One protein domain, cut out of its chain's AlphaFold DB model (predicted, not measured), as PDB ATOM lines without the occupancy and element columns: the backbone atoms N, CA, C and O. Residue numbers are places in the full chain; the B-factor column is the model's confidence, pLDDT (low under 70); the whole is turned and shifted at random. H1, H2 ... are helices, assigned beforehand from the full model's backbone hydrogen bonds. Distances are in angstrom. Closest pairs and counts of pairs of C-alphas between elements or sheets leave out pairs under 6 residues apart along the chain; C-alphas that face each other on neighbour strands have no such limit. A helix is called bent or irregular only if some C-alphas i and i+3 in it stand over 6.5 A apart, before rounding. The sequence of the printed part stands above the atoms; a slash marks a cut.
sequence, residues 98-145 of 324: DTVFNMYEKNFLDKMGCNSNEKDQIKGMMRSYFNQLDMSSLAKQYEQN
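What this domain is: This is residues 98 to 145 of the 324 residues of an uncharacterized protein of Plasmodium malariae (UniProt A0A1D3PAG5). A long helix, H2, has the shorter H1 folded back over its first part, while at its other end residues 128 to 145, with the last part of H2 and the whole of H3, stick out as a free arm that makes much of the length. The printed part has 48 residues with three named helices, in the order H1, H2, H3, and no named strand; the class is all helix. It is only just loose, close to extended, with a radius of gyration of the C-alphas of 14.2 A, and its outline is a rod spanning 43 by 18 by 14 A.

How they stand to each other: Begin with H2, residues 116 to 132, the longest helix. Before it in the chain comes H1, residues 98 to 109, and the two form a helical hairpin. They only just touch, with 3 pairs of C-alphas within 8 A, and H2 does so with residues 119 to 123 alone. Look at the C-alphas of Phe 101 and Lys 123, the closest pair, 7.0 A apart. The lines of H1 and H2 stand at a steep tilt of 45 degrees, and they run opposite ways. After H2 comes H3, residues 135 to 144, which is apart from both H1 and H2. In H1, H2 and H3 every O i to N i+4 pair is within hydrogen-bond range.

Where its parts are: Find C-alpha 116 at (-36.128, -19.073, 44.273); from there H2 runs 24.2 A to C-alpha 132 at (-58.656, -12.677, 50.495). H1 begins at C-alpha 98, at (-48.649, -11.567, 39.020), and measures 14.2 A to C-alpha 109. It is neither bent nor irregular, but only just: C-alphas 106 and 109 are 6.2 A apart. H3 measures 14.1 A and ends at C-alpha 144, at (-70.405, 4.042, 51.694).

The domain as a whole: The two C-alphas farthest apart, those of Asn 115 and Gln 144, are 43.2 A apart. Without residues 128 to 145, which stand free, the body has 30 residues and spans 21 by 17 by 9 A. The printed part has no cut; the link from H1 to H2 is short and that from H2 to H3 tight. The mean pLDDT of the printed part is 74.7, and residues 132 to 145 are under 70.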
ATOM      1  N   ASP A  98     -49.938 -11.208  39.604       82.75
ATOM      2  CA  ASP A  98     -48.649 -11.567  39.020       82.75
ATOM      3  C   ASP A  98     -47.873 -10.349  38.501       82.75
ATOM      4  O   ASP A  98     -46.655 -10.300  38.636       82.75
ATOM      5  N   THR A  99     -48.545  -9.318  37.982       84.19
ATOM      6  CA  THR A  99     -47.872  -8.089  37.531       84.19
ATOM      7  C   THR A  99     -47.300  -7.303  38.708       84.19
ATOM      8  O   THR A  99     -46.158  -6.838  38.650       84.19
ATOM      9  N   VAL A 100     -48.076  -7.177  39.787       81.19
ATOM     10  CA  VAL A 100     -47.650  -6.482  41.011       81.19
ATOM     11  C   VAL A 100     -46.510  -7.242  41.680       81.19
ATOM     12  O   VAL A 100     -45.492  -6.649  42.039       81.19
ATOM     13  N   PHE A 101     -46.648  -8.564  41.780       87.50
ATOM     14  CA  PHE A 101     -45.637  -9.418  42.376       87.50
ATOM     15  C   PHE A 101     -44.333  -9.399  41.577       87.50
ATOM     16  O   PHE A 101     -43.277  -9.247  42.170       87.50
ATOM     17  N   ASN A 102     -44.380  -9.451  40.244       86.69
ATOM     18  CA  ASN A 102     -43.168  -9.386  39.419       86.69
ATOM     19  C   ASN A 102     -42.413  -8.054  39.592       86.69
ATOM     20  O   ASN A 102     -41.182  -8.023  39.553       86.69
ATOM     21  N   MET A 103     -43.126  -6.938  39.792       86.31
ATOM     22  CA  MET A 103     -42.481  -5.660  40.124       86.31
ATOM     23  C   MET A 103     -41.843  -5.688  41.512       86.31
ATOM     24  O   MET A 103     -40.740  -5.164  41.678       86.31
ATOM     25  N   TYR A 104     -42.516  -6.286  42.495       82.62
ATOM     26  CA  TYR A 104     -41.979  -6.468  43.841       82.62
ATOM     27  C   TYR A 104     -40.748  -7.384  43.840       82.62
ATOM     28  O   TYR A 104     -39.721  -7.038  44.417       82.62
ATOM     29  N   GLU A 105     -40.803  -8.491  43.103       82.56
ATOM     30  CA  GLU A 105     -39.691  -9.418  42.938       82.56
ATOM     31  C   GLU A 105     -38.462  -8.701  42.374       82.56
ATOM     32  O   GLU A 105     -37.406  -8.696  43.000       82.56
ATOM     33  N   LYS A 106     -38.627  -7.986  41.257       80.31
ATOM     34  CA  LYS A 106     -37.519  -7.303  40.578       80.31
ATOM     35  C   LYS A 106     -36.935  -6.129  41.367       80.31
ATOM     36  O   LYS A 106     -35.736  -5.856  41.304       80.31
ATOM     37  N   ASN A 107     -37.783  -5.368  42.056       80.06
ATOM     38  CA  ASN A 107     -37.348  -4.151  42.741       80.06
ATOM     39  C   ASN A 107     -36.855  -4.408  44.165       80.06
ATOM     40  O   ASN A 107     -36.062  -3.602  44.659       80.06
ATOM     41  N   PHE A 108     -37.319  -5.486  44.800       84.38
ATOM     42  CA  PHE A 108     -37.066  -5.778  46.206       84.38
ATOM     43  C   PHE A 108     -36.429  -7.157  46.403       84.38
ATOM     44  O   PHE A 108     -35.289  -7.215  46.855       84.38
ATOM     45  N   LEU A 109     -37.093  -8.252  46.015       84.19
ATOM     46  CA  LEU A 109     -36.601  -9.612  46.312       84.19
ATOM     47  C   LEU A 109     -35.257  -9.922  45.636       84.19
ATOM     48  O   LEU A 109     -34.369 -10.489  46.269       84.19
ATOM     49  N   ASP A 110     -35.073  -9.482  44.390       81.88
ATOM     50  CA  ASP A 110     -33.810  -9.619  43.652       81.88
ATOM     51  C   ASP A 110     -32.667  -8.857  44.328       81.88
ATOM     52  O   ASP A 110     -31.538  -9.341  44.392       81.88
ATOM     53  N   LYS A 111     -32.954  -7.664  44.867       81.94
ATOM     54  CA  LYS A 111     -31.949  -6.832  45.545       81.94
ATOM     55  C   LYS A 111     -31.596  -7.350  46.936       81.94
ATOM     56  O   LYS A 111     -30.495  -7.083  47.409       81.94
ATOM     57  N   MET A 112     -32.511  -8.079  47.570       77.69
ATOM     58  CA  MET A 112     -32.306  -8.708  48.877       77.69
ATOM     59  C   MET A 112     -31.564 -10.049  48.776       77.69
ATOM     60  O   MET A 112     -31.172 -10.601  49.801       77.69
ATOM     61  N   GLY A 113     -31.337 -10.561  47.559       79.81
ATOM     62  CA  GLY A 113     -30.641 -11.827  47.337       79.81
ATOM     63  C   GLY A 113     -31.470 -13.057  47.715       79.81
ATOM     64  O   GLY A 113     -30.888 -14.098  48.009       79.81
ATOM     65  N   CYS A 114     -32.804 -12.947  47.719       79.69
ATOM     66  CA  CYS A 114     -33.684 -14.073  48.028       79.69
ATOM     67  C   CYS A 114     -33.524 -15.201  46.999       79.69
ATOM     68  O   CYS A 114     -33.508 -14.957  45.787       79.69
ATOM     69  N   ASN A 115     -33.463 -16.442  47.481       84.19
ATOM     70  CA  ASN A 115     -33.426 -17.621  46.617       84.19
ATOM     71  C   ASN A 115     -34.814 -17.919  46.010       84.19
ATOM     72  O   ASN A 115     -35.834 -17.376  46.436       84.19
ATOM     73  N   SER A 116     -34.872 -18.774  44.983       82.62
ATOM     74  CA  SER A 116     -36.128 -19.073  44.273       82.62
ATOM     75  C   SER A 116     -37.217 -19.639  45.192       82.62
ATOM     76  O   SER A 116     -38.380 -19.269  45.062       82.62
ATOM     77  N   ASN A 117     -36.840 -20.462  46.174       82.19
ATOM     78  CA  ASN A 117     -37.788 -21.073  47.106       82.19
ATOM     79  C   ASN A 117     -38.415 -20.027  48.044       82.19
ATOM     80  O   ASN A 117     -39.617 -20.063  48.295       82.19
ATOM     81  N   GLU A 118     -37.625 -19.068  48.535       80.44
ATOM     82  CA  GLU A 118     -38.108 -17.944  49.350       80.44
ATOM     83  C   GLU A 118     -39.062 -17.050  48.562       80.44
ATOM     84  O   GLU A 118     -40.118 -16.657  49.062       80.44
ATOM     85  N   LYS A 119     -38.726 -16.762  47.302       83.44
ATOM     86  CA  LYS A 119     -39.588 -15.977  46.415       83.44
ATOM     87  C   LYS A 119     -40.936 -16.651  46.192       83.44
ATOM     88  O   LYS A 119     -41.955 -15.968  46.256       83.44
ATOM     89  N   ASP A 120     -40.958 -17.967  45.997       82.25
ATOM     90  CA  ASP A 120     -42.197 -18.727  45.814       82.25
ATOM     91  C   ASP A 120     -43.050 -18.774  47.088       82.25
ATOM     92  O   ASP A 120     -44.274 -18.632  47.017       82.25
ATOM     93  N   GLN A 121     -42.425 -18.877  48.266       83.56
ATOM     94  CA  GLN A 121     -43.136 -18.770  49.545       83.56
ATOM     95  C   GLN A 121     -43.758 -17.381  49.734       83.56
ATOM     96  O   GLN A 121     -44.944 -17.267  50.057       83.56
ATOM     97  N   ILE A 122     -42.993 -16.319  49.463       83.94
ATOM     98  CA  ILE A 122     -43.473 -14.932  49.545       83.94
ATOM     99  C   ILE A 122     -44.582 -14.690  48.512       83.94
ATOM    100  O   ILE A 122     -45.592 -14.058  48.827       83.94
ATOM    101  N   LYS A 123     -44.455 -15.255  47.306       87.44
ATOM    102  CA  LYS A 123     -45.487 -15.218  46.263       87.44
ATOM    103  C   LYS A 123     -46.769 -15.901  46.711       87.44
ATOM    104  O   LYS A 123     -47.845 -15.332  46.537       87.44
ATOM    105  N   GLY A 124     -46.670 -17.097  47.287       80.56
ATOM    106  CA  GLY A 124     -47.815 -17.854  47.791       80.56
ATOM    107  C   GLY A 124     -48.545 -17.114  48.910       80.56
ATOM    108  O   GLY A 124     -49.767 -16.971  48.864       80.56
ATOM    109  N   MET A 125     -47.791 -16.561  49.861       80.75
ATOM    110  CA  MET A 125     -48.335 -15.756  50.951       80.75
ATOM    111  C   MET A 125     -49.040 -14.499  50.423       80.75
ATOM    112  O   MET A 125     -50.211 -14.267  50.728       80.75
ATOM    113  N   MET A 126     -48.368 -13.719  49.573       79.56
ATOM    114  CA  MET A 126     -48.926 -12.484  49.021       79.56
ATOM    115  C   MET A 126     -50.140 -12.761  48.123       79.56
ATOM    116  O   MET A 126     -51.082 -11.973  48.122       79.56
ATOM    117  N   ARG A 127     -50.168 -13.901  47.419       81.25
ATOM    118  CA  ARG A 127     -51.322 -14.352  46.625       81.25
ATOM    119  C   ARG A 127     -52.513 -14.701  47.508       81.25
ATOM    120  O   ARG A 127     -53.638 -14.359  47.161       81.25
ATOM    121  N   SER A 128     -52.276 -15.360  48.642       75.94
ATOM    122  CA  SER A 128     -53.334 -15.684  49.603       75.94
ATOM    123  C   SER A 128     -53.989 -14.412  50.147       75.94
ATOM    124  O   SER A 128     -55.209 -14.285  50.087       75.94
ATOM    125  N   TYR A 129     -53.187 -13.417  50.544       75.12
ATOM    126  CA  TYR A 129     -53.706 -12.105  50.945       75.12
ATOM    127  C   TYR A 129     -54.431 -11.394  49.806       75.12
ATOM    128  O   TYR A 129     -55.529 -10.889  50.002       75.12
ATOM    129  N   PHE A 130     -53.859 -11.391  48.601       77.81
ATOM    130  CA  PHE A 130     -54.469 -10.742  47.444       77.81
ATOM    131  C   PHE A 130     -55.837 -11.333  47.087       77.81
ATOM    132  O   PHE A 130     -56.749 -10.595  46.736       77.81
ATOM    133  N   ASN A 131     -55.996 -12.650  47.213       72.06
ATOM    134  CA  ASN A 131     -57.263 -13.329  46.955       72.06
ATOM    135  C   ASN A 131     -58.277 -13.142  48.097       72.06
ATOM    136  O   ASN A 131     -59.478 -13.159  47.846       72.06
ATOM    137  N   GLN A 132     -57.805 -12.982  49.337       69.75
ATOM    138  CA  GLN A 132     -58.656 -12.677  50.495       69.75
ATOM    139  C   GLN A 132     -59.133 -11.221  50.514       69.75
ATOM    140  O   GLN A 132     -60.150 -10.920  51.138       69.75
ATOM    141  N   LEU A 133     -58.428 -10.314  49.832       67.69
ATOM    142  CA  LEU A 133     -58.907  -8.961  49.582       67.69
ATOM    143  C   LEU A 133     -60.089  -9.030  48.611       67.69
ATOM    144  O   LEU A 133     -59.920  -8.983  47.392       67.69
ATOM    145  N   ASP A 134     -61.302  -9.118  49.151       59.84
ATOM    146  CA  ASP A 134     -62.504  -8.915  48.356       59.84
ATOM    147  C   ASP A 134     -62.562  -7.446  47.919       59.84
ATOM    148  O   ASP A 134     -63.076  -6.566  48.616       59.84
ATOM    149  N   MET A 135     -62.012  -7.184  46.733       57.94
ATOM    150  CA  MET A 135     -62.064  -5.881  46.073       57.94
ATOM    151  C   MET A 135     -63.505  -5.367  45.948       57.94
ATOM    152  O   MET A 135     -63.711  -4.155  45.899       57.94
ATOM    153  N   SER A 136     -64.503  -6.260  45.955       59.25
ATOM    154  CA  SER A 136     -65.927  -5.908  45.955       59.25
ATOM    155  C   SER A 136     -66.369  -5.327  47.299       59.25
ATOM    156  O   SER A 136     -67.109  -4.346  47.332       59.25
ATOM    157  N   SER A 137     -65.895  -5.892  48.410       59.81
ATOM    158  CA  SER A 137     -66.132  -5.361  49.758       59.81
ATOM    159  C   SER A 137     -65.411  -4.028  49.972       59.81
ATOM    160  O   SER A 137     -65.992  -3.097  50.530       59.81
ATOM    161  N   LEU A 138     -64.190  -3.888  49.443       58.25
ATOM    162  CA  LEU A 138     -63.445  -2.626  49.484       58.25
ATOM    163  C   LEU A 138     -64.110  -1.531  48.633       58.25
ATOM    164  O   LEU A 138     -64.202  -0.385  49.069       58.25
ATOM    165  N   ALA A 139     -64.621  -1.885  47.450       57.97
ATOM    166  CA  ALA A 139     -65.376  -0.970  46.595       57.97
ATOM    167  C   ALA A 139     -66.680  -0.505  47.266       57.97
ATOM    168  O   ALA A 139     -66.973   0.689  47.266       57.97
ATOM    169  N   LYS A 140     -67.415  -1.420  47.916       57.41
ATOM    170  CA  LYS A 140     -68.618  -1.080  48.697       57.41
ATOM    171  C   LYS A 140     -68.311  -0.141  49.863       57.41
ATOM    172  O   LYS A 140     -69.062   0.799  50.102       57.41
ATOM    173  N   GLN A 141     -67.196  -0.351  50.564       54.22
ATOM    174  CA  GLN A 141     -66.750   0.557  51.624       54.22
ATOM    175  C   GLN A 141     -66.385   1.949  51.074       54.22
ATOM    176  O   GLN A 141     -66.649   2.958  51.730       54.22
ATOM    177  N   TYR A 142     -65.834   2.009  49.858       53.78
ATOM    178  CA  TYR A 142     -65.519   3.257  49.154       53.78
ATOM    179  C   TYR A 142     -66.774   4.062  48.791       53.78
ATOM    180  O   TYR A 142     -66.786   5.283  48.939       53.78
ATOM    181  N   GLU A 143     -67.839   3.384  48.356       53.94
ATOM    182  CA  GLU A 143     -69.131   4.020  48.068       53.94
ATOM    183  C   GLU A 143     -69.851   4.478  49.341       53.94
ATOM    184  O   GLU A 143     -70.499   5.524  49.343       53.94
ATOM    185  N   GLN A 144     -69.719   3.729  50.439       51.19
ATOM    186  CA  GLN A 144     -70.405   4.042  51.694       51.19
ATOM    187  C   GLN A 144     -69.733   5.150  52.517       51.19
ATOM    188  O   GLN A 144     -70.386   5.715  53.395       51.19
ATOM    189  N   ASN A 145     -68.456   5.482  52.280       47.03
ATOM    190  CA  ASN A 145     -67.776   6.521  53.062       47.03
ATOM    191  C   ASN A 145     -66.628   7.216  52.292       47.03
ATOM    192  O   ASN A 145     -65.450   6.954  52.550       47.03
TER     193      ASN A 145